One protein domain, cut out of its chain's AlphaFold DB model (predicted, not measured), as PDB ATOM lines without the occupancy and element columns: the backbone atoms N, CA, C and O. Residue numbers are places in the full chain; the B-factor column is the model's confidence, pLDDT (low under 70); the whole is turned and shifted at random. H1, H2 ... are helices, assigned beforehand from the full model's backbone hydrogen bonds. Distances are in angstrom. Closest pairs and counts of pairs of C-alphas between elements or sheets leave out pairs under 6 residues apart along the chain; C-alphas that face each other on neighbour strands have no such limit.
ATOM      1  N   TRP A  55      11.688 -54.322 -29.963       76.25
ATOM      2  CA  TRP A  55      11.375 -53.165 -29.117       76.25
ATOM      3  C   TRP A  55      11.720 -53.396 -27.641       76.25
ATOM      4  O   TRP A  55      11.874 -54.531 -27.180       76.25
ATOM      5  N   ASP A  56      11.746 -52.319 -26.862       80.50
ATOM      6  CA  ASP A  56      11.807 -52.412 -25.407       80.50
ATOM      7  C   ASP A  56      10.508 -52.986 -24.809       80.50
ATOM      8  O   ASP A  56       9.410 -52.729 -25.323       80.50
ATOM      9  N   PRO A  57      10.582 -53.712 -23.675       82.19
ATOM     10  CA  PRO A  57       9.406 -54.280 -23.009       82.19
ATOM     11  C   PRO A  57       8.315 -53.252 -22.680       82.19
ATOM     12  O   PRO A  57       7.128 -53.569 -22.743       82.19
ATOM     13  N   PHE A  58       8.706 -52.015 -22.357       83.62
ATOM     14  CA  PHE A  58       7.781 -50.920 -22.057       83.62
ATOM     15  C   PHE A  58       6.894 -50.567 -23.260       83.62
ATOM     16  O   PHE A  58       5.668 -50.541 -23.140       83.62
ATOM     17  N   TRP A  59       7.500 -50.364 -24.433       80.75
ATOM     18  CA  TRP A  59       6.788 -49.988 -25.656       80.75
ATOM     19  C   TRP A  59       5.965 -51.131 -26.231       80.75
ATOM     20  O   TRP A  59       4.839 -50.899 -26.668       80.75
ATOM     21  N   LYS A  60       6.455 -52.376 -26.130       83.38
ATOM     22  CA  LYS A  60       5.629 -53.554 -26.439       83.38
ATOM     23  C   LYS A  60       4.370 -53.579 -25.582       83.38
ATOM     24  O   LYS A  60       3.293 -53.823 -26.107       83.38
ATOM     25  N   MET A  61       4.475 -53.303 -24.282       86.31
ATOM     26  CA  MET A  61       3.313 -53.326 -23.389       86.31
ATOM     27  C   MET A  61       2.317 -52.205 -23.716       86.31
ATOM     28  O   MET A  61       1.117 -52.467 -23.777       86.31
ATOM     29  N   ILE A  62       2.792 -50.987 -24.005       86.75
ATOM     30  CA  ILE A  62       1.920 -49.888 -24.456       86.75
ATOM     31  C   ILE A  62       1.210 -50.241 -25.763       86.75
ATOM     32  O   ILE A  62      -0.005 -50.077 -25.849       86.75
ATOM     33  N   PHE A  63       1.927 -50.764 -26.757       85.62
ATOM     34  CA  PHE A  63       1.308 -51.157 -28.019       85.62
ATOM     35  C   PHE A  63       0.285 -52.286 -27.824       85.62
ATOM     36  O   PHE A  63      -0.848 -52.188 -28.282       85.62
ATOM     37  N   LEU A  64       0.627 -53.323 -27.053       87.25
ATOM     38  CA  LEU A  64      -0.275 -54.449 -26.787       87.25
ATOM     39  C   LEU A  64      -1.512 -54.072 -25.953       87.25
ATOM     40  O   LEU A  64      -2.487 -54.821 -25.948       87.25
ATOM     41  N   THR A  65      -1.489 -52.947 -25.235       88.44
ATOM     42  CA  THR A  65      -2.620 -52.491 -24.414       88.44
ATOM     43  C   THR A  65      -3.406 -51.378 -25.088       88.44
ATOM     44  O   THR A  65      -4.590 -51.538 -25.369       88.44
ATOM     45  N   VAL A  66      -2.756 -50.247 -25.341       86.81
ATOM     46  CA  VAL A  66      -3.378 -49.049 -25.907       86.81
ATOM     47  C   VAL A  66      -3.417 -49.131 -27.425       86.81
ATOM     48  O   VAL A  66      -4.449 -48.806 -28.002       86.81
ATOM     49  N   GLY A  67      -2.339 -49.599 -28.056       84.50
ATOM     50  CA  GLY A  67      -2.256 -49.664 -29.516       84.50
ATOM     51  C   GLY A  67      -3.315 -50.586 -30.112       84.50
ATOM     52  O   GLY A  67      -4.218 -50.138 -30.804       84.50
ATOM     53  N   ILE A  68      -3.353 -51.849 -29.671       83.75
ATOM     54  CA  ILE A  68      -4.396 -52.804 -30.090       83.75
ATOM     55  C   ILE A  68      -5.812 -52.268 -29.812       83.75
ATOM     56  O   ILE A  68      -6.724 -52.492 -30.605       83.75
ATOM     57  N   LEU A  69      -6.035 -51.541 -28.710       86.00
ATOM     58  CA  LEU A  69      -7.343 -50.942 -28.431       86.00
ATOM     59  C   LEU A  69      -7.713 -49.871 -29.473       86.00
ATOM     60  O   LEU A  69      -8.860 -49.840 -29.926       86.00
ATOM     61  N   ILE A  70      -6.768 -49.014 -29.863       82.88
ATOM     62  CA  ILE A  70      -6.968 -47.989 -30.894       82.88
ATOM     63  C   ILE A  70      -7.122 -48.647 -32.272       82.88
ATOM     64  O   ILE A  70      -8.112 -48.382 -32.955       82.88
ATOM     65  N   ALA A  71      -6.241 -49.573 -32.639       77.75
ATOM     66  CA  ALA A  71      -6.308 -50.329 -33.885       77.75
ATOM     67  C   ALA A  71      -7.629 -51.104 -34.044       77.75
ATOM     68  O   ALA A  71      -8.219 -51.144 -35.124       77.75
ATOM     69  N   VAL A  72      -8.148 -51.711 -32.972       77.62
ATOM     70  CA  VAL A  72      -9.391 -52.493 -33.033       77.62
ATOM     71  C   VAL A  72     -10.627 -51.613 -32.913       77.62
ATOM     72  O   VAL A  72     -11.491 -51.665 -33.779       77.62
ATOM     73  N   PHE A  73     -10.747 -50.795 -31.868       81.94
ATOM     74  CA  PHE A  73     -11.968 -50.017 -31.626       81.94
ATOM     75  C   PHE A  73     -11.922 -48.632 -32.258       81.94
ATOM     76  O   PHE A  73     -12.923 -48.174 -32.808       81.94
ATOM     77  N   GLY A  74     -10.776 -47.960 -32.193       83.56
ATOM     78  CA  GLY A  74     -10.591 -46.655 -32.818       83.56
ATOM     79  C   GLY A  74     -10.829 -46.738 -34.320       83.56
ATOM     80  O   GLY A  74     -11.729 -46.076 -34.829       83.56
ATOM     81  N   MET A  75     -10.104 -47.617 -35.011       78.31
ATOM     82  CA  MET A  75     -10.162 -47.689 -36.473       78.31
ATOM     83  C   MET A  75     -11.427 -48.354 -37.026       78.31
ATOM     84  O   MET A  75     -11.876 -47.975 -38.104       78.31
ATOM     85  N   ARG A  76     -12.050 -49.293 -36.298       78.06
ATOM     86  CA  ARG A  76     -13.262 -49.982 -36.787       78.06
ATOM     87  C   ARG A  76     -14.568 -49.324 -36.354       78.06
ATOM     88  O   ARG A  76     -15.532 -49.348 -37.110       78.06
ATOM     89  N   LEU A  77     -14.633 -48.760 -35.146       80.62
ATOM     90  CA  LEU A  77     -15.873 -48.184 -34.610       80.62
ATOM     91  C   LEU A  77     -15.871 -46.658 -34.688       80.62
ATOM     92  O   LEU A  77     -16.821 -46.066 -35.192       80.62
ATOM     93  N   ILE A  78     -14.825 -46.013 -34.169       84.69
ATOM     94  CA  ILE A  78     -14.804 -44.549 -34.034       84.69
ATOM     95  C   ILE A  78     -14.527 -43.891 -35.386       84.69
ATOM     96  O   ILE A  78     -15.226 -42.956 -35.768       84.69
ATOM     97  N   PHE A  79     -13.537 -44.384 -36.121       80.19
ATOM     98  CA  PHE A  79     -13.053 -43.765 -37.348       80.19
ATOM     99  C   PHE A  79     -14.125 -43.665 -38.449       80.19
ATOM    100  O   PHE A  79     -14.333 -42.549 -38.931       80.19
ATOM    101  N   PRO A  80     -14.902 -44.719 -38.789       78.31
ATOM    102  CA  PRO A  80     -15.965 -44.597 -39.791       78.31
ATOM    103  C   PRO A  80     -17.052 -43.591 -39.384       78.31
ATOM    104  O   PRO A  80     -17.514 -42.800 -40.207       78.31
ATOM    105  N   VAL A  81     -17.417 -43.564 -38.098       84.62
ATOM    106  CA  VAL A  81     -18.410 -42.623 -37.561       84.62
ATOM    107  C   VAL A  81     -17.894 -41.186 -37.627       84.62
ATOM    108  O   VAL A  81     -18.647 -40.287 -37.988       84.62
ATOM    109  N   VAL A  82     -16.619 -40.954 -37.301       84.50
ATOM    110  CA  VAL A  82     -15.998 -39.623 -37.379       84.50
ATOM    111  C   VAL A  82     -15.920 -39.137 -38.822       84.50
ATOM    112  O   VAL A  82     -16.230 -37.975 -39.070       84.50
ATOM    113  N   ILE A  83     -15.573 -40.010 -39.771       77.94
ATOM    114  CA  ILE A  83     -15.572 -39.660 -41.196       77.94
ATOM    115  C   ILE A  83     -16.957 -39.185 -41.615       77.94
ATOM    116  O   ILE A  83     -17.084 -38.070 -42.109       77.94
ATOM    117  N   VAL A  84     -17.996 -39.991 -41.374       80.56
ATOM    118  CA  VAL A  84     -19.365 -39.625 -41.761       80.56
ATOM    119  C   VAL A  84     -19.834 -38.371 -41.020       80.56
ATOM    120  O   VAL A  84     -20.551 -37.561 -41.596       80.56
ATOM    121  N   ALA A  85     -19.411 -38.159 -39.771       85.62
ATOM    122  CA  ALA A  85     -19.730 -36.944 -39.020       85.62
ATOM    123  C   ALA A  85     -19.141 -35.690 -39.672       85.62
ATOM    124  O   ALA A  85     -19.846 -34.698 -39.837       85.62
ATOM    125  N   VAL A  86     -17.874 -35.742 -40.088       82.00
ATOM    126  CA  VAL A  86     -17.207 -34.614 -40.749       82.00
ATOM    127  C   VAL A  86     -17.762 -34.390 -42.155       82.00
ATOM    128  O   VAL A  86     -18.000 -33.249 -42.537       82.00
ATOM    129  N   THR A  87     -17.997 -35.452 -42.927       75.06
ATOM    130  CA  THR A  87     -18.445 -35.323 -44.322       75.06
ATOM    131  C   THR A  87     -19.920 -34.961 -44.447       75.06
ATOM    132  O   THR A  87     -20.296 -34.228 -45.360       75.06
ATOM    133  N   ALA A  88     -20.768 -35.439 -43.534       79.19
ATOM    134  CA  ALA A  88     -22.190 -35.112 -43.518       79.19
ATOM    135  C   ALA A  88     -22.515 -33.834 -42.724       79.19
ATOM    136  O   ALA A  88     -23.686 -33.463 -42.680       79.19
ATOM    137  N   ASP A  89     -21.514 -33.179 -42.119       82.38
ATOM    138  CA  ASP A  89     -21.682 -32.044 -41.196       82.38
ATOM    139  C   ASP A  89     -22.688 -32.363 -40.071       82.38
ATOM    140  O   ASP A  89     -23.608 -31.606 -39.757       82.38
ATOM    141  N   MET A  90     -22.545 -33.558 -39.490       85.69
ATOM    142  CA  MET A  90     -23.434 -34.107 -38.465       85.69
ATOM    143  C   MET A  90     -22.680 -34.344 -37.159       85.69
ATOM    144  O   MET A  90     -21.488 -34.648 -37.136       85.69
ATOM    145  N   GLY A  91     -23.389 -34.286 -36.031       90.25
ATOM    146  CA  GLY A  91     -22.794 -34.652 -34.748       90.25
ATOM    147  C   GLY A  91     -22.438 -36.144 -34.693       90.25
ATOM    148  O   GLY A  91     -23.234 -36.989 -35.094       90.25
ATOM    149  N   VAL A  92     -21.293 -36.502 -34.099       87.25
ATOM    150  CA  VAL A  92     -20.835 -37.905 -33.938       87.25
ATOM    151  C   VAL A  92     -21.912 -38.807 -33.313       87.25
ATOM    152  O   VAL A  92     -22.110 -39.945 -33.733       87.25
ATOM    153  N   ILE A  93     -22.663 -38.290 -32.335       90.44
ATOM    154  CA  ILE A  93     -23.764 -39.019 -31.682       90.44
ATOM    155  C   ILE A  93     -24.932 -39.256 -32.651       90.44
ATOM    156  O   ILE A  93     -25.596 -40.288 -32.585       90.44
ATOM    157  N   GLU A  94     -25.206 -38.302 -33.533       87.94
ATOM    158  CA  GLU A  94     -26.266 -38.405 -34.533       87.94
ATOM    159  C   GLU A  94     -25.906 -39.428 -35.607       87.94
ATOM    160  O   GLU A  94     -26.725 -40.279 -35.939       87.94
ATOM    161  N   VAL A  95     -24.648 -39.431 -36.051       86.81
ATOM    162  CA  VAL A  95     -24.125 -40.453 -36.962       86.81
ATOM    163  C   VAL A  95     -24.162 -41.838 -36.328       86.81
ATOM    164  O   VAL A  95     -24.604 -42.782 -36.974       86.81
ATOM    165  N   ALA A  96     -23.791 -41.976 -35.052       87.19
ATOM    166  CA  ALA A  96     -23.907 -43.252 -34.347       87.19
ATOM    167  C   ALA A  96     -25.368 -43.736 -34.271       87.19
ATOM    168  O   ALA A  96     -25.651 -44.919 -34.451       87.19
ATOM    169  N   LYS A  97     -26.325 -42.823 -34.056       87.69
ATOM    170  CA  LYS A  97     -27.758 -43.154 -34.107       87.69
ATOM    171  C   LYS A  97     -28.211 -43.528 -35.516       87.69
ATOM    172  O   LYS A  97     -29.012 -44.450 -35.645       87.69
ATOM    173  N   MET A  98     -27.718 -42.843 -36.544       87.62
ATOM    174  CA  MET A  98     -28.003 -43.149 -37.945       87.62
ATOM    175  C   MET A  98     -27.453 -44.528 -38.319       87.62
ATOM    176  O   MET A  98     -28.197 -45.336 -38.851       87.62
ATOM    177  N   ALA A  99     -26.221 -44.862 -37.934       84.81
ATOM    178  CA  ALA A  99     -25.637 -46.181 -38.170       84.81
ATOM    179  C   ALA A  99     -26.473 -47.321 -37.556       84.81
ATOM    180  O   ALA A  99     -26.600 -48.387 -38.155       84.81
ATOM    181  N   LEU A 100     -27.077 -47.095 -36.381       84.44
ATOM    182  CA  LEU A 100     -27.886 -48.102 -35.684       84.44
ATOM    183  C   LEU A 100     -29.333 -48.209 -36.188       84.44
ATOM    184  O   LEU A 100     -29.907 -49.294 -36.141       84.44
ATOM    185  N   ASN A 101     -29.942 -47.099 -36.615       85.06
ATOM    186  CA  ASN A 101     -31.375 -47.049 -36.934       85.06
ATOM    187  C   ASN A 101     -31.670 -46.926 -38.435       85.06
ATOM    188  O   ASN A 101     -32.745 -47.322 -38.874       85.06
ATOM    189  N   ASP A 102     -30.726 -46.401 -39.214       85.19
ATOM    190  CA  ASP A 102     -30.809 -46.255 -40.667       85.19
ATOM    191  C   ASP A 102     -29.461 -46.598 -41.342       85.19
ATOM    192  O   ASP A 102     -28.745 -45.728 -41.858       85.19
ATOM    193  N   PRO A 103     -29.084 -47.891 -41.340       81.94
ATOM    194  CA  PRO A 103     -27.804 -48.342 -41.880       81.94
ATOM    195  C   PRO A 103     -27.672 -48.117 -43.394       81.94
ATOM    196  O   PRO A 103     -26.552 -48.062 -43.898       81.94
ATOM    197  N   LYS A 104     -28.784 -47.958 -44.129       84.19
ATOM    198  CA  LYS A 104     -28.755 -47.683 -45.574       84.19
ATOM    199  C   LYS A 104     -28.242 -46.279 -45.844       84.19
ATOM    200  O   LYS A 104     -27.255 -46.129 -46.556       84.19
ATOM    201  N   THR A 105     -28.847 -45.277 -45.209       84.06
ATOM    202  CA  THR A 105     -28.403 -43.888 -45.347       84.06
ATOM    203  C   THR A 105     -26.970 -43.721 -44.843       84.06
ATOM    204  O   THR A 105     -26.169 -43.044 -45.482       84.06
ATOM    205  N   TYR A 106     -26.602 -44.389 -43.743       85.06
ATOM    206  CA  TYR A 106     -25.214 -44.398 -43.270       85.06
ATOM    207  C   TYR A 106     -24.244 -44.960 -44.325       85.06
ATOM    208  O   TYR A 106     -23.227 -44.334 -44.621       85.06
ATOM    209  N   SER A 107     -24.571 -46.114 -44.918       81.88
ATOM    210  CA  SER A 107     -23.750 -46.748 -45.955       81.88
ATOM    211  C   SER A 107     -23.619 -45.868 -47.200       81.88
ATOM    212  O   SER A 107     -22.510 -45.679 -47.686       81.88
ATOM    213  N   GLU A 108     -24.706 -45.252 -47.670       83.25
ATOM    214  CA  GLU A 108     -24.676 -44.329 -48.813       83.25
ATOM    215  C   GLU A 108     -23.748 -43.133 -48.563       83.25
ATOM    216  O   GLU A 108     -22.934 -42.784 -49.419       83.25
ATOM    217  N   ARG A 109     -23.820 -42.533 -47.367       81.56
ATOM    218  CA  ARG A 109     -22.960 -41.407 -46.968       81.56
ATOM    219  C   ARG A 109     -21.494 -41.812 -46.858       81.56
ATOM    220  O   ARG A 109     -20.626 -41.047 -47.266       81.56
ATOM    221  N   LEU A 110     -21.217 -43.007 -46.341       80.12
ATOM    222  CA  LEU A 110     -19.859 -43.538 -46.251       80.12
ATOM    223  C   LEU A 110     -19.284 -43.842 -47.646       80.12
ATOM    224  O   LEU A 110     -18.159 -43.452 -47.952       80.12
ATOM    225  N   MET A 111     -20.069 -44.488 -48.513       79.50
ATOM    226  CA  MET A 111     -19.656 -44.861 -49.870       79.50
ATOM    227  C   MET A 111     -19.450 -43.650 -50.783       79.50
ATOM    228  O   MET A 111     -18.575 -43.685 -51.646       79.50
ATOM    229  N   ALA A 112     -20.183 -42.554 -50.566       81.00
ATOM    230  CA  ALA A 112     -20.015 -41.316 -51.329       81.00
ATOM    231  C   ALA A 112     -18.589 -40.733 -51.252       81.00
ATOM    232  O   ALA A 112     -18.151 -40.082 -52.198       81.00
ATOM    233  N   HIS A 113     -17.861 -41.010 -50.164       76.69
ATOM    234  CA  HIS A 113     -16.493 -40.528 -49.935       76.69
ATOM    235  C   HIS A 113     -15.443 -41.640 -49.960       76.69
ATOM    236  O   HIS A 113     -14.269 -41.388 -49.686       76.69
ATOM    237  N   HIS A 114     -15.829 -42.865 -50.329       78.62
ATOM    238  CA  HIS A 114     -14.911 -43.998 -50.406       78.62
ATOM    239  C   HIS A 114     -13.678 -43.680 -51.269       78.62
ATOM    240  O   HIS A 114     -12.557 -43.974 -50.866       78.62
ATOM    241  N   ALA A 115     -13.862 -43.007 -52.411       83.00
ATOM    242  CA  ALA A 115     -12.764 -42.644 -53.308       83.00
ATOM    243  C   ALA A 115     -11.722 -41.716 -52.653       83.00
ATOM    244  O   ALA A 115     -10.523 -41.892 -52.859       83.00
ATOM    245  N   GLU A 116     -12.164 -40.746 -51.848       84.12
ATOM    246  CA  GLU A 116     -11.274 -39.815 -51.145       84.12
ATOM    247  C   GLU A 116     -10.451 -40.550 -50.087       84.12
ATOM    248  O   GLU A 116      -9.228 -40.416 -50.034       84.12
ATOM    249  N   ILE A 117     -11.111 -41.381 -49.279       78.19
ATOM    250  CA  ILE A 117     -10.452 -42.100 -48.188       78.19
ATOM    251  C   ILE A 117      -9.482 -43.152 -48.750       78.19
ATOM    252  O   ILE A 117      -8.351 -43.261 -48.276       78.19
ATOM    253  N   SER A 118      -9.874 -43.860 -49.815       82.56
ATOM    254  CA  SER A 118      -9.006 -44.800 -50.534       82.56
ATOM    255  C   SER A 118      -7.789 -44.116 -51.148       82.56
ATOM    256  O   SER A 118      -6.700 -44.682 -51.115       82.56
ATOM    257  N   ALA A 119      -7.919 -42.894 -51.673       87.44
ATOM    258  CA  ALA A 119      -6.769 -42.157 -52.191       87.44
ATOM    259  C   ALA A 119      -5.828 -41.687 -51.075       87.44
ATOM    260  O   ALA A 119      -4.611 -41.808 -51.225       87.44
ATOM    261  N   PHE A 120      -6.371 -41.206 -49.953       85.25
ATOM    262  CA  PHE A 120      -5.586 -40.846 -48.768       85.25
ATOM    263  C   PHE A 120      -4.781 -42.044 -48.248       85.25
ATOM    264  O   PHE A 120      -3.549 -41.991 -48.202       85.25
ATOM    265  N   GLY A 121      -5.468 -43.142 -47.916       78.56
ATOM    266  CA  GLY A 121      -4.847 -44.346 -47.367       78.56
ATOM    267  C   GLY A 121      -3.938 -45.041 -48.377       78.56
ATOM    268  O   GLY A 121      -2.814 -45.410 -48.049       78.56
ATOM    269  N   GLY A 122      -4.370 -45.145 -49.636       83.94
ATOM    270  CA  GLY A 122      -3.597 -45.768 -50.708       83.94
ATOM    271  C   GLY A 122      -2.286 -45.040 -50.997       83.94
ATOM    272  O   GLY A 122      -1.257 -45.689 -51.172       83.94
ATOM    273  N   THR A 123      -2.281 -43.703 -50.983       86.94
ATOM    274  CA  THR A 123      -1.043 -42.932 -51.187       86.94
ATOM    275  C   THR A 123      -0.113 -43.040 -49.974       86.94
ATOM    276  O   THR A 123       1.096 -43.183 -50.150       86.94
ATOM    277  N   PHE A 124      -0.660 -43.042 -48.751       82.44
ATOM    278  CA  PHE A 124       0.113 -43.284 -47.529       82.44
ATOM    279  C   PHE A 124       0.781 -44.670 -47.546       82.44
ATOM    280  O   PHE A 124       1.992 -44.783 -47.366       82.44
ATOM    281  N   LEU A 125       0.011 -45.727 -47.816       79.44
ATOM    282  CA  LEU A 125       0.515 -47.099 -47.897       79.44
ATOM    283  C   LEU A 125       1.538 -47.278 -49.013       79.44
ATOM    284  O   LEU A 125       2.528 -47.980 -48.829       79.44
ATOM    285  N   LEU A 126       1.318 -46.640 -50.165       84.56
ATOM    286  CA  LEU A 126       2.272 -46.664 -51.264       84.56
ATOM    287  C   LEU A 126       3.622 -46.080 -50.832       84.56
ATOM    288  O   LEU A 126       4.654 -46.627 -51.203       84.56
ATOM    289  N   LEU A 127       3.636 -45.019 -50.020       81.44
ATOM    290  CA  LEU A 127       4.876 -44.474 -49.464       81.44
ATOM    291  C   LEU A 127       5.534 -45.425 -48.472       81.44
ATOM    292  O   LEU A 127       6.740 -45.630 -48.573       81.44
ATOM    293  N   VAL A 128       4.772 -46.042 -47.565       73.50
ATOM    294  CA  VAL A 128       5.303 -47.079 -46.661       73.50
ATOM    295  C   VAL A 128       5.943 -48.204 -47.472       73.50
ATOM    296  O   VAL A 128       7.081 -48.582 -47.212       73.50
ATOM    297  N   PHE A 129       5.251 -48.692 -48.503       75.94
ATOM    298  CA  PHE A 129       5.745 -49.743 -49.384       75.94
ATOM    299  C   PHE A 129       6.993 -49.316 -50.161       75.94
ATOM    300  O   PHE A 129       7.961 -50.062 -50.187       75.94
ATOM    301  N   LEU A 130       7.001 -48.137 -50.789       80.12
ATOM    302  CA  LEU A 130       8.130 -47.674 -51.602       80.12
ATOM    303  C   LEU A 130       9.364 -47.374 -50.752       80.12
ATOM    304  O   LEU A 130      10.467 -47.727 -51.157       80.12
ATOM    305  N   ASN A 131       9.197 -46.782 -49.568       74.81
ATOM    306  CA  ASN A 131      10.305 -46.619 -48.625       74.81
ATOM    307  C   ASN A 131      10.776 -47.983 -48.106       74.81
ATOM    308  O   ASN A 131      11.974 -48.248 -48.057       74.81
ATOM    309  N   PHE A 132       9.849 -48.913 -47.851       70.56
ATOM    310  CA  PHE A 132      10.215 -50.296 -47.579       70.56
ATOM    311  C   PHE A 132      10.834 -51.020 -48.791       70.56
ATOM    312  O   PHE A 132      11.498 -52.027 -48.617       70.56
ATOM    313  N   PHE A 133      10.651 -50.572 -50.023       70.31
ATOM    314  CA  PHE A 133      11.205 -51.251 -51.194       70.31
ATOM    315  C   PHE A 133      12.580 -50.695 -51.584       70.31
ATOM    316  O   PHE A 133      13.388 -51.419 -52.157       70.31
ATOM    317  N   PHE A 134      12.845 -49.420 -51.282       68.94
ATOM    318  CA  PHE A 134      14.093 -48.736 -51.637       68.94
ATOM    319  C   PHE A 134      15.147 -48.704 -50.541       68.94
ATOM    320  O   PHE A 134      16.268 -48.310 -50.834       68.94
ATOM    321  N   ASP A 135      14.830 -49.073 -49.304       64.75
ATOM    322  CA  ASP A 135      15.861 -49.126 -48.270       64.75
ATOM    323  C   ASP A 135      16.826 -50.317 -48.520       64.75
ATOM    324  O   ASP A 135      16.424 -51.463 -48.741       64.75
ATOM    325  N   ASP A 136      18.118 -49.999 -48.582       53.94
ATOM    326  CA  ASP A 136      19.192 -50.912 -48.988       53.94
ATOM    327  C   ASP A 136      19.703 -51.785 -47.825       53.94
ATOM    328  O   ASP A 136      20.457 -52.730 -48.058       53.94
ATOM    329  N   GLU A 137      19.284 -51.522 -46.581       52.19
ATOM    330  CA  GLU A 137      19.727 -52.250 -45.379       52.19
ATOM    331  C   GLU A 137      18.870 -53.490 -45.064       52.19
ATOM    332  O   GLU A 137      19.080 -54.184 -44.065       52.19
ATOM    333  N   LYS A 138      17.904 -53.830 -45.921       52.78
ATOM    334  CA  LYS A 138      16.984 -54.951 -45.683       52.78
ATOM    335  C   LYS A 138      17.649 -56.288 -45.968       52.78
ATOM    336  O   LYS A 138      18.116 -56.545 -47.073       52.78
ATOM    337  N   GLU A 139      17.531 -57.228 -45.034       45.81
ATOM    338  CA  GLU A 139      18.041 -58.594 -45.234       45.81
ATOM    339  C   GLU A 139      17.281 -59.405 -46.310       45.81
ATOM    340  O   GLU A 139      17.788 -60.409 -46.823       45.81
ATOM    341  N   THR A 140      16.063 -58.992 -46.685       51.09
ATOM    342  CA  THR A 140      15.193 -59.710 -47.636       51.09
ATOM    343  C   THR A 140      15.023 -58.962 -48.952       51.09
ATOM    344  O   THR A 140      14.175 -58.084 -49.067       51.09
ATOM    345  N   HIS A 141      15.757 -59.406 -49.972       55.06
ATOM    346  CA  HIS A 141      15.626 -58.935 -51.352       55.06
ATOM    347  C   HIS A 141      14.700 -59.849 -52.165       55.06
ATOM    348  O   HIS A 141      15.061 -61.001 -52.437       55.06
ATOM    349  N   TRP A 142      13.517 -59.369 -52.562       61.31
ATOM    350  CA  TRP A 142      12.523 -60.166 -53.299       61.31
ATOM    351  C   TRP A 142      12.909 -60.297 -54.779       61.31
ATOM    352  O   TRP A 142      12.800 -61.377 -55.361       61.31
ATOM    353  N   PHE A 143      13.444 -59.230 -55.378       62.12
ATOM    354  CA  PHE A 143      13.893 -59.189 -56.772       62.12
ATOM    355  C   PHE A 143      15.309 -58.612 -56.889       62.12
ATOM    356  O   PHE A 143      15.502 -57.503 -57.382       62.12
ATOM    357  N   ARG A 144      16.328 -59.407 -56.527       57.97
ATOM    358  CA  ARG A 144      17.757 -59.003 -56.503       57.97
ATOM    359  C   ARG A 144      18.261 -58.239 -57.741       57.97
ATOM    360  O   ARG A 144      19.109 -57.368 -57.604       57.97
ATOM    361  N   TRP A 145      17.777 -58.549 -58.948       59.34
ATOM    362  CA  TRP A 145      18.197 -57.855 -60.179       59.34
ATOM    363  C   TRP A 145      17.556 -56.468 -60.357       59.34
ATOM    364  O   TRP A 145      18.191 -55.564 -60.903       59.34
ATOM    365  N   LEU A 146      16.310 -56.303 -59.910       60.22
ATOM    366  CA  LEU A 146      15.585 -55.038 -59.987       60.22
ATOM    367  C   LEU A 146      16.008 -54.120 -58.832       60.22
ATOM    368  O   LEU A 146      16.353 -52.965 -59.064       60.22
ATOM    369  N   GLU A 147      16.093 -54.671 -57.622       58.84
ATOM    370  CA  GLU A 147      16.523 -53.965 -56.411       58.84
ATOM    371  C   GLU A 147      17.975 -53.486 -56.512       58.84
ATOM    372  O   GLU A 147      18.229 -52.320 -56.265       58.84
ATOM    373  N   SER A 148      18.914 -54.287 -57.037       59.84
ATOM    374  CA  SER A 148      20.305 -53.840 -57.261       59.84
ATOM    375  C   SER A 148      20.429 -52.620 -58.188       59.84
ATOM    376  O   SER A 148      21.379 -51.846 -58.060       59.84
ATOM    377  N   LYS A 149      19.508 -52.443 -59.147       58.25
ATOM    378  CA  LYS A 149      19.491 -51.260 -60.023       58.25
ATOM    379  C   LYS A 149      18.774 -50.079 -59.378       58.25
ATOM    380  O   LYS A 149      19.196 -48.943 -59.594       58.25
ATOM    381  N   LEU A 150      17.724 -50.335 -58.597       55.41
ATOM    382  CA  LEU A 150      16.989 -49.299 -57.872       55.41
ATOM    383  C   LEU A 150      17.668 -48.839 -56.574       55.41
ATOM    384  O   LEU A 150      17.432 -47.706 -56.183       55.41
ATOM    385  N   ALA A 151      18.602 -49.604 -56.011       54.09
ATOM    386  CA  ALA A 151      19.510 -49.179 -54.940       54.09
ATOM    387  C   ALA A 151      20.268 -47.889 -55.316       54.09
ATOM    388  O   ALA A 151      20.433 -46.960 -54.536       54.09
ATOM    389  N   SER A 152      20.635 -47.734 -56.597       54.06
ATOM    390  CA  SER A 152      21.242 -46.478 -57.073       54.06
ATOM    391  C   SER A 152      20.289 -45.267 -57.014       54.06
ATOM    392  O   SER A 152      20.747 -44.130 -56.888       54.06
ATOM    393  N   LEU A 153      18.970 -45.501 -57.060       51.72
ATOM    394  CA  LEU A 153      17.906 -44.502 -56.895       51.72
ATOM    395  C   LEU A 153      17.507 -44.308 -55.419       51.72
ATOM    396  O   LEU A 153      16.935 -43.265 -55.105       51.72
ATOM    397  N   ALA A 154      17.862 -45.239 -54.523       50.31
ATOM    398  CA  ALA A 154      17.715 -45.099 -53.069       50.31
ATOM    399  C   ALA A 154      18.541 -43.931 -52.504       50.31
ATOM    400  O   ALA A 154      18.184 -43.337 -51.491       50.31
ATOM    401  N   SER A 155      19.587 -43.508 -53.228       50.34
ATOM    402  CA  SER A 155      20.368 -42.301 -52.917       50.34
ATOM    403  C   SER A 155      19.569 -40.987 -52.993       50.34
ATOM    404  O   SER A 155      20.083 -39.936 -52.605       50.34
ATOM    405  N   VAL A 156      18.321 -41.023 -53.479       57.59
ATOM    406  CA  VAL A 156      17.402 -39.882 -53.488       57.59
ATOM    407  C   VAL A 156      16.260 -40.161 -52.502       57.59
ATOM    408  O   VAL A 156      15.266 -40.775 -52.893       57.59
ATOM    409  N   PRO A 157      16.329 -39.641 -51.260       58.69
ATOM    410  CA  PRO A 157      15.278 -39.798 -50.243       58.69
ATOM    411  C   PRO A 157      13.869 -39.395 -50.716       58.69
ATOM    412  O   PRO A 157      12.865 -39.831 -50.170       58.69
ATOM    413  N   ALA A 158      13.770 -38.577 -51.768       72.00
ATOM    414  CA  ALA A 158      12.508 -38.117 -52.343       72.00
ATOM    415  C   ALA A 158      11.927 -39.021 -53.456       72.00
ATOM    416  O   ALA A 158      10.885 -38.682 -54.022       72.00
ATOM    417  N   MET A 159      12.571 -40.140 -53.813       80.31
ATOM    418  CA  MET A 159      12.124 -40.994 -54.926       80.31
ATOM    419  C   MET A 159      10.770 -41.664 -54.647       80.31
ATOM    420  O   MET A 159       9.919 -41.725 -55.535       80.31
ATOM    421  N   SER A 160      10.542 -42.118 -53.412       84.94
ATOM    422  CA  SER A 160       9.265 -42.698 -52.971       84.94
ATOM    423  C   SER A 160       8.118 -41.693 -53.125       84.94
ATOM    424  O   SER A 160       7.096 -42.003 -53.739       84.94
ATOM    425  N   VAL A 161       8.329 -40.453 -52.674       88.94
ATOM    426  CA  VAL A 161       7.374 -39.342 -52.819       88.94
ATOM    427  C   VAL A 161       7.117 -38.999 -54.281       88.94
ATOM    428  O   VAL A 161       5.968 -38.826 -54.683       88.94
ATOM    429  N   PHE A 162       8.166 -38.943 -55.100       88.88
ATOM    430  CA  PHE A 162       8.036 -38.670 -56.528       88.88
ATOM    431  C   PHE A 162       7.173 -39.720 -57.244       88.88
ATOM    432  O   PHE A 162       6.250 -39.367 -57.979       88.88
ATOM    433  N   LEU A 163       7.428 -41.007 -56.998       90.06
ATOM    434  CA  LEU A 163       6.645 -42.095 -57.586       90.06
ATOM    435  C   LEU A 163       5.207 -42.128 -57.060       90.06
ATOM    436  O   LEU A 163       4.288 -42.357 -57.846       90.06
ATOM    437  N   ALA A 164       4.994 -41.837 -55.773       91.75
ATOM    438  CA  ALA A 164       3.655 -41.722 -55.203       91.75
ATOM    439  C   ALA A 164       2.852 -40.580 -55.847       91.75
ATOM    440  O   ALA A 164       1.685 -40.764 -56.185       91.75
ATOM    441  N   LEU A 165       3.483 -39.428 -56.102       93.88
ATOM    442  CA  LEU A 165       2.855 -38.314 -56.820       93.88
ATOM    443  C   LEU A 165       2.517 -38.677 -58.270       93.88
ATOM    444  O   LEU A 165       1.429 -38.344 -58.735       93.88
ATOM    445  N   ILE A 166       3.403 -39.382 -58.984       94.25
ATOM    446  CA  ILE A 166       3.103 -39.876 -60.338       94.25
ATOM    447  C   ILE A 166       1.903 -40.822 -60.305       94.25
ATOM    448  O   ILE A 166       0.977 -40.656 -61.100       94.25
ATOM    449  N   ALA A 167       1.901 -41.791 -59.389       94.06
ATOM    450  CA  ALA A 167       0.798 -42.730 -59.240       94.06
ATOM    451  C   ALA A 167      -0.519 -42.000 -58.942       94.06
ATOM    452  O   ALA A 167      -1.526 -42.275 -59.590       94.06
ATOM    453  N   LEU A 168      -0.500 -41.012 -58.039       94.75
ATOM    454  CA  LEU A 168      -1.666 -40.193 -57.713       94.75
ATOM    455  C   LEU A 168      -2.180 -39.410 -58.929       94.75
ATOM    456  O   LEU A 168      -3.382 -39.392 -59.170       94.75
ATOM    457  N   ILE A 169      -1.290 -38.806 -59.725       94.69
ATOM    458  CA  ILE A 169      -1.667 -38.084 -60.952       94.69
ATOM    459  C   ILE A 169      -2.318 -39.030 -61.965       94.69
ATOM    460  O   ILE A 169      -3.354 -38.694 -62.543       94.69
ATOM    461  N   VAL A 170      -1.734 -40.214 -62.178       94.50
ATOM    462  CA  VAL A 170      -2.284 -41.221 -63.096       94.50
ATOM    463  C   VAL A 170      -3.666 -41.667 -62.623       94.50
ATOM    464  O   VAL A 170      -4.610 -41.643 -63.408       94.50
ATOM    465  N   MET A 171      -3.808 -42.002 -61.338       91.19
ATOM    466  CA  MET A 171      -5.079 -42.432 -60.750       91.19
ATOM    467  C   MET A 171      -6.142 -41.333 -60.816       91.19
ATOM    468  O   MET A 171      -7.272 -41.610 -61.207       91.19
ATOM    469  N   ALA A 172      -5.785 -40.077 -60.529       91.19
ATOM    470  CA  ALA A 172      -6.694 -38.937 -60.642       91.19
ATOM    471  C   ALA A 172      -7.233 -38.752 -62.073       91.19
ATOM    472  O   ALA A 172      -8.364 -38.298 -62.249       91.19
ATOM    473  N   GLY A 173      -6.465 -39.149 -63.094       91.38
ATOM    474  CA  GLY A 173      -6.904 -39.159 -64.491       91.38
ATOM    475  C   GLY A 173      -8.049 -40.136 -64.790       91.38
ATOM    476  O   GLY A 173      -8.774 -39.926 -65.759       91.38
ATOM    477  N   TYR A 174      -8.245 -41.161 -63.954       91.62
ATOM    478  CA  TYR A 174      -9.337 -42.136 -64.069       91.62
ATOM    479  C   TYR A 174     -10.542 -41.821 -63.171       91.62
ATOM    480  O   TYR A 174     -11.540 -42.533 -63.226       91.62
ATOM    481  N   VAL A 175     -10.465 -40.770 -62.351       90.12
ATOM    482  CA  VAL A 175     -11.566 -40.322 -61.489       90.12
ATOM    483  C   VAL A 175     -12.445 -39.332 -62.248       90.12
ATOM    484  O   VAL A 175     -11.937 -38.469 -62.972       90.12
ATOM    485  N   ASP A 176     -13.758 -39.427 -62.047       90.44
ATOM    486  CA  ASP A 176     -14.736 -38.500 -62.616       90.44
ATOM    487  C   ASP A 176     -14.447 -37.036 -62.232       90.44
ATOM    488  O   ASP A 176     -13.984 -36.728 -61.128       90.44
ATOM    489  N   ASP A 177     -14.755 -36.108 -63.144       87.56
ATOM    490  CA  ASP A 177     -14.421 -34.683 -63.005       87.56
ATOM    491  C   ASP A 177     -14.955 -34.053 -61.705       87.56
ATOM    492  O   ASP A 177     -14.292 -33.189 -61.128       87.56
ATOM    493  N   HIS A 178     -16.124 -34.485 -61.214       87.81
ATOM    494  CA  HIS A 178     -16.757 -33.907 -60.019       87.81
ATOM    495  C   HIS A 178     -16.060 -34.289 -58.708       87.81
ATOM    496  O   HIS A 178     -16.130 -33.526 -57.749       87.81
ATOM    497  N   GLN A 179     -15.380 -35.438 -58.658       86.56
ATOM    498  CA  GLN A 179     -14.681 -35.940 -57.466       86.56
ATOM    499  C   GLN A 179     -13.161 -35.780 -57.549       86.56
ATOM    500  O   GLN A 179     -12.486 -35.807 -56.519       86.56
ATOM    501  N   ARG A 180     -12.607 -35.565 -58.749       91.38
ATOM    502  CA  ARG A 180     -11.158 -35.546 -58.994       91.38
ATOM    503  C   ARG A 180     -10.385 -34.625 -58.051       91.38
ATOM    504  O   ARG A 180      -9.338 -35.027 -57.547       91.38
ATOM    505  N   LEU A 181     -10.882 -33.412 -57.793       91.38
ATOM    506  CA  LEU A 181     -10.203 -32.465 -56.902       91.38
ATOM    507  C   LEU A 181     -10.158 -32.981 -55.461       91.38
ATOM    508  O   LEU A 181      -9.084 -32.985 -54.866       91.38
ATOM    509  N   ALA A 182     -11.288 -33.450 -54.929       87.69
ATOM    510  CA  ALA A 182     -11.373 -33.969 -53.565       87.69
ATOM    511  C   ALA A 182     -10.465 -35.195 -53.378       87.69
ATOM    512  O   ALA A 182      -9.660 -35.233 -52.449       87.69
ATOM    513  N   VAL A 183     -10.505 -36.134 -54.328       89.69
ATOM    514  CA  VAL A 183      -9.677 -37.350 -54.315       89.69
ATOM    515  C   VAL A 183      -8.184 -37.020 -54.402       89.69
ATOM    516  O   VAL A 183      -7.382 -37.562 -53.642       89.69
ATOM    517  N   THR A 184      -7.795 -36.087 -55.276       93.75
ATOM    518  CA  THR A 184      -6.390 -35.660 -55.401       93.75
ATOM    519  C   THR A 184      -5.905 -34.990 -54.116       93.75
ATOM    520  O   THR A 184      -4.809 -35.285 -53.642       93.75
ATOM    521  N   MET A 185      -6.723 -34.122 -53.514       92.25
ATOM    522  CA  MET A 185      -6.381 -33.461 -52.253       92.25
ATOM    523  C   MET A 185      -6.262 -34.453 -51.099       92.25
ATOM    524  O   MET A 185      -5.338 -34.333 -50.297       92.25
ATOM    525  N   ALA A 186      -7.145 -35.450 -51.038       88.50
ATOM    526  CA  ALA A 186      -7.062 -36.523 -50.058       88.50
ATOM    527  C   ALA A 186      -5.763 -37.335 -50.219       88.50
ATOM    528  O   ALA A 186      -5.055 -37.556 -49.239       88.50
ATOM    529  N   GLY A 187      -5.378 -37.685 -51.452       90.62
ATOM    530  CA  GLY A 187      -4.095 -38.340 -51.732       90.62
ATOM    531  C   GLY A 187      -2.882 -37.505 -51.305       90.62
ATOM    532  O   GLY A 187      -1.969 -38.025 -50.665       90.62
ATOM    533  N   ILE A 188      -2.894 -36.192 -51.570       94.06
ATOM    534  CA  ILE A 188      -1.841 -35.269 -51.110       94.06
ATOM    535  C   ILE A 188      -1.781 -35.225 -49.579       94.06
ATOM    536  O   ILE A 188      -0.690 -35.271 -49.015       94.06
ATOM    537  N   TRP A 189      -2.926 -35.175 -48.890       89.38
ATOM    538  CA  TRP A 189      -2.959 -35.253 -47.428       89.38
ATOM    539  C   TRP A 189      -2.354 -36.559 -46.903       89.38
ATOM    540  O   TRP A 189      -1.661 -36.518 -45.889       89.38
ATOM    541  N   GLY A 190      -2.531 -37.679 -47.609       84.81
ATOM    542  CA  GLY A 190      -1.863 -38.944 -47.290       84.81
ATOM    543  C   GLY A 190      -0.337 -38.810 -47.300       84.81
ATOM    544  O   GLY A 190       0.328 -39.214 -46.347       84.81
ATOM    545  N   ILE A 191       0.216 -38.146 -48.323       89.31
ATOM    546  CA  ILE A 191       1.656 -37.839 -48.417       89.31
ATOM    547  C   ILE A 191       2.100 -36.921 -47.274       89.31
ATOM    548  O   ILE A 191       3.117 -37.175 -46.632       89.31
ATOM    549  N   VAL A 192       1.343 -35.854 -47.006       89.06
ATOM    550  CA  VAL A 192       1.667 -34.881 -45.951       89.06
ATOM    551  C   VAL A 192       1.687 -35.544 -44.577       89.06
ATOM    552  O   VAL A 192       2.598 -35.281 -43.798       89.06
ATOM    553  N   VAL A 193       0.716 -36.411 -44.279       81.94
ATOM    554  CA  VAL A 193       0.670 -37.150 -43.012       81.94
ATOM    555  C   VAL A 193       1.845 -38.118 -42.909       81.94
ATOM    556  O   VAL A 193       2.493 -38.136 -41.868       81.94
ATOM    557  N   TYR A 194       2.169 -38.854 -43.978       80.50
ATOM    558  CA  TYR A 194       3.337 -39.740 -44.010       80.50
ATOM    559  C   TYR A 194       4.631 -38.987 -43.676       80.50
ATOM    560  O   TYR A 194       5.305 -39.307 -42.697       80.50
ATOM    561  N   ILE A 195       4.926 -37.921 -44.427       83.56
ATOM    562  CA  ILE A 195       6.123 -37.100 -44.207       83.56
ATOM    563  C   ILE A 195       6.072 -36.447 -42.820       83.56
ATOM    564  O   ILE A 195       7.090 -36.338 -42.149       83.56
ATOM    565  N   GLY A 196       4.894 -36.024 -42.359       82.81
ATOM    566  CA  GLY A 196       4.709 -35.453 -41.029       82.81
ATOM    567  C   GLY A 196       5.086 -36.429 -39.914       82.81
ATOM    568  O   GLY A 196       5.782 -36.035 -38.979       82.81
ATOM    569  N   VAL A 197       4.681 -37.697 -40.023       72.94
ATOM    570  CA  VAL A 197       5.064 -38.759 -39.079       72.94
ATOM    571  C   VAL A 197       6.569 -39.018 -39.140       72.94
ATOM    572  O   VAL A 197       7.205 -39.114 -38.093       72.94
ATOM    573  N   GLU A 198       7.157 -39.053 -40.334       72.62
ATOM    574  CA  GLU A 198       8.597 -39.255 -40.524       72.62
ATOM    575  C   GLU A 198       9.430 -38.094 -39.956       72.62
ATOM    576  O   GLU A 198      10.413 -38.303 -39.248       72.62
ATOM    577  N   VAL A 199       9.012 -36.849 -40.187       75.75
ATOM    578  CA  VAL A 199       9.644 -35.655 -39.607       75.75
ATOM    579  C   VAL A 199       9.497 -35.659 -38.089       75.75
ATOM    580  O   VAL A 199      10.465 -35.377 -37.387       75.75
ATOM    581  N   LEU A 200       8.317 -35.995 -37.560       70.06
ATOM    582  CA  LEU A 200       8.125 -36.130 -36.117       70.06
ATOM    583  C   LEU A 200       9.027 -37.221 -35.542       70.06
ATOM    584  O   LEU A 200       9.649 -36.981 -34.516       70.06
ATOM    585  N   SER A 201       9.157 -38.369 -36.206       64.19
ATOM    586  CA  SER A 201      10.068 -39.440 -35.797       64.19
ATOM    587  C   SER A 201      11.521 -38.951 -35.748       64.19
ATOM    588  O   SER A 201      12.162 -39.058 -34.702       64.19
ATOM    589  N   HIS A 202      12.005 -38.287 -36.802       66.25
ATOM    590  CA  HIS A 202      13.354 -37.712 -36.838       66.25
ATOM    591  C   HIS A 202      13.589 -36.638 -35.765       66.25
ATOM    592  O   HIS A 202      14.622 -36.646 -35.099       66.25
ATOM    593  N   LEU A 203      12.634 -35.724 -35.556       65.88
ATOM    594  CA  LEU A 203      12.721 -34.674 -34.528       65.88
ATOM    595  C   LEU A 203      12.649 -35.236 -33.107       65.88
ATOM    596  O   LEU A 203      13.153 -34.633 -32.153       65.88
ATOM    597  N   LEU A 204      11.982 -36.373 -32.952       57.62
ATOM    598  CA  LEU A 204      11.887 -37.068 -31.688       57.62
ATOM    599  C   LEU A 204      13.136 -37.961 -31.465       57.62
ATOM    600  O   LEU A 204      13.502 -38.235 -30.331       57.62
ATOM    601  N   GLY A 205      13.945 -38.232 -32.475       51.12
ATOM    602  CA  GLY A 205      15.204 -38.956 -32.329       51.12
ATOM    603  C   GLY A 205      15.055 -40.304 -32.996       51.12
ATOM    604  O   GLY A 205      14.279 -41.143 -32.534       51.12
ATOM    605  N   GLY A 206      15.766 -40.426 -34.117       49.53
ATOM    606  CA  GLY A 206      15.782 -41.594 -34.985       49.53
ATOM    607  C   GLY A 206      16.218 -42.873 -34.279       49.53
ATOM    608  O   GLY A 206      16.528 -42.884 -33.086       49.53
ATOM    609  N   GLU A 207      16.174 -43.958 -35.046       43.75
ATOM    610  CA  GLU A 207      16.349 -45.332 -34.584       43.75
ATOM    611  C   GLU A 207      17.550 -45.495 -33.633       43.75
ATOM    612  O   GLU A 207      18.622 -44.937 -33.880       43.75
ATOM    613  N   PRO A 208      17.391 -46.232 -32.518       42.41
ATOM    614  CA  PRO A 208      18.510 -46.528 -31.638       42.41
ATOM    615  C   PRO A 208      19.518 -47.416 -32.380       42.41
ATOM    616  O   PRO A 208      19.180 -48.539 -32.750       42.41
ATOM    617  N   GLU A 209      20.756 -46.944 -32.567       40.44
ATOM    618  CA  GLU A 209      21.869 -47.814 -32.973       40.44
ATOM    619  C   GLU A 209      21.997 -48.956 -31.958       40.44
ATOM    620  O   GLU A 209      21.988 -48.732 -30.746       40.44
ATOM    621  N   ILE A 210      22.091 -50.191 -32.444       42.00
ATOM    622  CA  ILE A 210      22.194 -51.397 -31.621       42.00
ATOM    623  C   ILE A 210      23.658 -51.860 -31.665       42.00
ATOM    624  O   ILE A 210      24.202 -52.029 -32.755       42.00
ATOM    625  N   ASP A 211      24.318 -52.049 -30.515       43.41
ATOM    626  CA  ASP A 211      25.672 -52.625 -30.484       43.41
ATOM    627  C   ASP A 211      25.678 -54.098 -30.921       43.41
ATOM    628  O   ASP A 211      24.650 -54.778 -30.960       43.41
ATOM    629  N   GLU A 212      26.880 -54.626 -31.172       42.56
ATOM    630  CA  GLU A 212      27.139 -56.042 -31.479       42.56
ATOM    631  C   GLU A 212      26.620 -57.028 -30.402       42.56
ATOM    632  O   GLU A 212      26.597 -58.236 -30.636       42.56
ATOM    633  N   ASN A 213      26.169 -56.535 -29.239       43.41
ATOM    634  CA  ASN A 213      25.622 -57.319 -28.131       43.41
ATOM    635  C   ASN A 213      24.089 -57.191 -27.986       43.41
ATOM    636  O   ASN A 213      23.522 -57.798 -27.073       43.41
ATOM    637  N   GLY A 214      23.410 -56.442 -28.863       37.81
ATOM    638  CA  GLY A 214      21.955 -56.259 -28.843       37.81
ATOM    639  C   GLY A 214      21.448 -55.164 -27.895       37.81
ATOM    640  O   GLY A 214      20.256 -55.149 -27.587       37.81
ATOM    641  N   ASN A 215      22.314 -54.267 -27.416       40.97
ATOM    642  CA  ASN A 215      21.938 -53.143 -26.557       40.97
ATOM    643  C   ASN A 215      21.895 -51.834 -27.355       40.97
ATOM    644  O   ASN A 215      22.746 -51.590 -28.203       40.97
ATOM    645  N   ALA A 216      20.943 -50.953 -27.042       44.81
ATOM    646  CA  ALA A 216      20.880 -49.621 -27.641       44.81
ATOM    647  C   ALA A 216      22.104 -48.775 -27.229       44.81
ATOM    648  O   ALA A 216      22.267 -48.435 -26.051       44.81
ATOM    649  N   VAL A 217      22.956 -48.419 -28.191       42.94
ATOM    650  CA  VAL A 217      24.070 -47.481 -28.020       42.94
ATOM    651  C   VAL A 217      23.530 -46.070 -28.158       42.94
ATOM    652  O   VAL A 217      23.083 -45.627 -29.211       42.94
ATOM    653  N   LEU A 218      23.569 -45.343 -27.050       45.16
ATOM    654  CA  LEU A 218      23.176 -43.945 -26.996       45.16
ATOM    655  C   LEU A 218      24.361 -43.083 -27.434       45.16
ATOM    656  O   LEU A 218      25.315 -42.925 -26.669       45.16
ATOM    657  N   GLN A 219      24.278 -42.457 -28.605       40.31
ATOM    658  CA  GLN A 219      25.097 -41.287 -28.898       40.31
ATOM    659  C   GLN A 219      24.222 -40.033 -28.902       40.31
ATOM    660  O   GLN A 219      23.816 -39.537 -29.941       40.31
ATOM    661  N   ASP A 220      23.958 -39.498 -27.707       36.72
ATOM    662  CA  ASP A 220      24.007 -38.046 -27.547       36.72
ATOM    663  C   ASP A 220      24.383 -37.661 -26.109       36.72
ATOM    664  O   ASP A 220      23.972 -38.297 -25.132       36.72
ATOM    665  N   GLY A 221      25.211 -36.626 -25.984       38.88
ATOM    666  CA  GLY A 221      25.997 -36.268 -24.796       38.88
ATOM    667  C   GLY A 221      25.223 -35.784 -23.562       38.88
ATOM    668  O   GLY A 221      25.799 -35.085 -22.730       38.88
ATOM    669  N   THR A 222      23.940 -36.124 -23.411       40.19
ATOM    670  CA  THR A 222      23.092 -35.654 -22.299       40.19
ATOM    671  C   THR A 222      22.377 -36.751 -21.507       40.19
ATOM    672  O   THR A 222      21.658 -36.424 -20.567       40.19
ATOM    673  N   GLY A 223      22.569 -38.040 -21.821       37.25
ATOM    674  CA  GLY A 223      22.184 -39.148 -20.926       37.25
ATOM    675  C   GLY A 223      20.702 -39.201 -20.515       37.25
ATOM    676  O   GLY A 223      20.382 -39.673 -19.425       37.25
ATOM    677  N   ALA A 224      19.787 -38.701 -21.348       38.75
ATOM    678  CA  ALA A 224      18.366 -38.657 -21.024       38.75
ATOM    679  C   ALA A 224      17.616 -39.864 -21.607       38.75
ATOM    680  O   ALA A 224      17.736 -40.171 -22.792       38.75
ATOM    681  N   ALA A 225      16.727 -40.457 -20.804       46.62
ATOM    682  CA  ALA A 225      15.738 -41.476 -21.187       46.62
ATOM    683  C   ALA A 225      14.790 -41.060 -22.341       46.62
ATOM    684  O   ALA A 225      13.894 -41.810 -22.717       46.62
ATOM    685  N   SER A 226      14.956 -39.860 -22.905       47.19
ATOM    686  CA  SER A 226      14.088 -39.307 -23.936       47.19
ATOM    687  C   SER A 226      14.278 -39.938 -25.312       47.19
ATOM    688  O   SER A 226      13.310 -39.953 -26.052       47.19
ATOM    689  N   GLY A 227      15.464 -40.448 -25.671       44.81
ATOM    690  CA  GLY A 227      15.688 -41.057 -26.997       44.81
ATOM    691  C   GLY A 227      14.866 -42.336 -27.198       44.81
ATOM    692  O   GLY A 227      14.092 -42.449 -28.141       44.81
ATOM    693  N   VAL A 228      14.915 -43.238 -26.213       51.88
ATOM    694  CA  VAL A 228      14.135 -44.492 -26.185       51.88
ATOM    695  C   VAL A 228      12.625 -44.230 -26.147       51.88
ATOM    696  O   VAL A 228      11.838 -44.921 -26.791       51.88
ATOM    697  N   VAL A 229      12.193 -43.204 -25.405       52.22
ATOM    698  CA  VAL A 229      10.773 -42.819 -25.330       52.22
ATOM    699  C   VAL A 229      10.263 -42.269 -26.666       52.22
ATOM    700  O   VAL A 229       9.084 -42.360 -26.994       52.22
ATOM    701  N   LYS A 230      11.143 -41.682 -27.459       51.72
ATOM    702  CA  LYS A 230      10.760 -40.988 -28.675       51.72
ATOM    703  C   LYS A 230      10.802 -41.890 -29.916       51.72
ATOM    704  O   LYS A 230       9.857 -41.841 -30.704       51.72
ATOM    705  N   ALA A 231      11.780 -42.793 -30.011       58.34
ATOM    706  CA  ALA A 231      11.797 -43.864 -31.010       58.34
ATOM    707  C   ALA A 231      10.581 -44.801 -30.867       58.34
ATOM    708  O   ALA A 231       9.926 -45.141 -31.852       58.34
ATOM    709  N   GLY A 232      10.201 -45.139 -29.629       65.44
ATOM    710  CA  GLY A 232       9.008 -45.947 -29.369       65.44
ATOM    711  C   GLY A 232       7.690 -45.260 -29.745       65.44
ATOM    712  O   GLY A 232       6.763 -45.936 -30.183       65.44
ATOM    713  N   LEU A 233       7.609 -43.925 -29.665       67.00
ATOM    714  CA  LEU A 233       6.432 -43.177 -30.124       67.00
ATOM    715  C   LEU A 233       6.319 -43.161 -31.658       67.00
ATOM    716  O   LEU A 233       5.220 -43.310 -32.185       67.00
ATOM    717  N   GLY A 234       7.441 -43.003 -32.369       66.19
ATOM    718  CA  GLY A 234       7.472 -43.071 -33.834       66.19
ATOM    719  C   GLY A 234       7.053 -44.449 -34.348       66.19
ATOM    720  O   GLY A 234       6.154 -44.549 -35.182       66.19
ATOM    721  N   GLY A 235       7.621 -45.511 -33.770       69.44
ATOM    722  CA  GLY A 235       7.221 -46.885 -34.070       69.44
ATOM    723  C   GLY A 235       5.755 -47.165 -33.732       69.44
ATOM    724  O   GLY A 235       5.068 -47.847 -34.488       69.44
ATOM    725  N   PHE A 236       5.249 -46.619 -32.617       77.19
ATOM    726  CA  PHE A 236       3.842 -46.747 -32.235       77.19
ATOM    727  C   PHE A 236       2.925 -46.130 -33.293       77.19
ATOM    728  O   PHE A 236       2.024 -46.800 -33.783       77.19
ATOM    729  N   LEU A 237       3.186 -44.883 -33.699       72.38
ATOM    730  CA  LEU A 237       2.409 -44.213 -34.745       72.38
ATOM    731  C   LEU A 237       2.480 -44.965 -36.074       72.38
ATOM    732  O   LEU A 237       1.461 -45.114 -36.739       72.38
ATOM    733  N   TYR A 238       3.660 -45.465 -36.442       72.50
ATOM    734  CA  TYR A 238       3.833 -46.278 -37.641       72.50
ATOM    735  C   TYR A 238       2.921 -47.514 -37.627       72.50
ATOM    736  O   TYR A 238       2.185 -47.737 -38.588       72.50
ATOM    737  N   LEU A 239       2.917 -48.275 -36.527       77.19
ATOM    738  CA  LEU A 239       2.059 -49.452 -36.390       77.19
ATOM    739  C   LEU A 239       0.571 -49.098 -36.389       77.19
ATOM    740  O   LEU A 239      -0.203 -49.781 -37.049       77.19
ATOM    741  N   GLU A 240       0.169 -48.013 -35.724       80.75
ATOM    742  CA  GLU A 240      -1.233 -47.578 -35.728       80.75
ATOM    743  C   GLU A 240      -1.718 -47.196 -37.129       80.75
ATOM    744  O   GLU A 240      -2.848 -47.516 -37.493       80.75
ATOM    745  N   VAL A 241      -0.886 -46.535 -37.945       72.38
ATOM    746  CA  VAL A 241      -1.297 -46.200 -39.316       72.38
ATOM    747  C   VAL A 241      -1.297 -47.432 -40.225       72.38
ATOM    748  O   VAL A 241      -2.155 -47.556 -41.103       72.38
ATOM    749  N   LEU A 242      -0.375 -48.369 -40.006       73.38
ATOM    750  CA  LEU A 242      -0.359 -49.650 -40.706       73.38
ATOM    751  C   LEU A 242      -1.638 -50.449 -40.393       73.38
ATOM    752  O   LEU A 242      -2.351 -50.860 -41.310       73.38
ATOM    753  N   ASP A 243      -2.000 -50.559 -39.114       78.00
ATOM    754  CA  ASP A 243      -3.242 -51.196 -38.672       78.00
ATOM    755  C   ASP A 243      -4.489 -50.468 -39.179       78.00
ATOM    756  O   ASP A 243      -5.440 -51.112 -39.621       78.00
ATOM    757  N   ALA A 244      -4.495 -49.133 -39.160       75.56
ATOM    758  CA  ALA A 244      -5.570 -48.317 -39.719       75.56
ATOM    759  C   ALA A 244      -5.823 -48.640 -41.190       75.56
ATOM    760  O   ALA A 244      -6.967 -48.766 -41.624       75.56
ATOM    761  N   SER A 245      -4.742 -48.804 -41.940       71.00
ATOM    762  CA  SER A 245      -4.781 -49.071 -43.366       71.00
ATOM    763  C   SER A 245      -5.313 -50.476 -43.676       71.00
ATOM    764  O   SER A 245      -6.188 -50.620 -44.528       71.00
ATOM    765  N   PHE A 246      -4.870 -51.500 -42.940       68.69
ATOM    766  CA  PHE A 246      -5.420 -52.858 -43.060       68.69
ATOM    767  C   PHE A 246      -6.863 -52.956 -42.565       68.69
ATOM    768  O   PHE A 246      -7.692 -53.639 -43.164       68.69
ATOM    769  N   SER A 247      -7.187 -52.245 -41.485       66.31
ATOM    770  CA  SER A 247      -8.553 -52.157 -40.983       66.31
ATOM    771  C   SER A 247      -9.476 -51.489 -42.000       66.31
ATOM    772  O   SER A 247     -10.645 -51.850 -42.066       66.31
TER     773      SER A 247
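AT A GLANCE: This is residues 55 to 247 of the 254 residues of the protein "DUF475 domain-containing protein" of Enterobacteriaceae bacterium TzEc077 (UniProt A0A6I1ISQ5). A loose assembly of helices has a bundle of H4, H6 and H7 on one side and the kinked H1 on the other, with H8 packed between H1 and H7. Short H2 and H3 pack on the last part of H1, H5 stands across the end of H4, and residues 220 to 225 stick out. The printed part has 193 residues with eight named helices, H1 to H8 in order, all helix by class. It is only just loose, close to compact: radius of gyration of the C-alphas 20.0 A, spans 59 by 40 by 29 A.

HOW THE PARTS SIT: H1, residues 57 to 87, has a kink of 48 degrees near residue 76. Its residues 81 to 85 alone touch H2, residues 92 to 101, with closest C-alphas Ala 85 and Val 92, 5.3 A. H3 is residues 103 to 112. The hub, H4, residues 114 to 134, touches H5, residues 144 to 154, with closest C-alphas Phe 134 and Ala 154, 5.3 A. H6, residues 159 to 172, and H7, residues 180 to 204, form a hairpin, closest C-alphas Ala 172 and Arg 180, 5.8 A. H4, H6 and H7 form an up and down bundle, each running against the one before. H8, residues 226 to 247, touches H1 at a steep tilt of 46 degrees, closest C-alphas Met 75 and Ala 244, 5.7 A. Not every O i to N i+4 pair is within hydrogen-bond range in H1, 20 of 27, and H5, 4 of 7; every one is in the other helices.

IN THESE COORDINATES: H1 spans 39.9 A from C-alpha 57 at (9.406, -54.280, -23.009), H4 29.4 A, H7 35.8 A, and H8 31.1 A to C-alpha 247 at (-8.553, -52.157, -40.983).

THE WHOLE: The printed part has no cut. The link from H7 to H8 is long. pLDDT is under 70 at residues 134 to 157, 201 to 235 and 246 to 247.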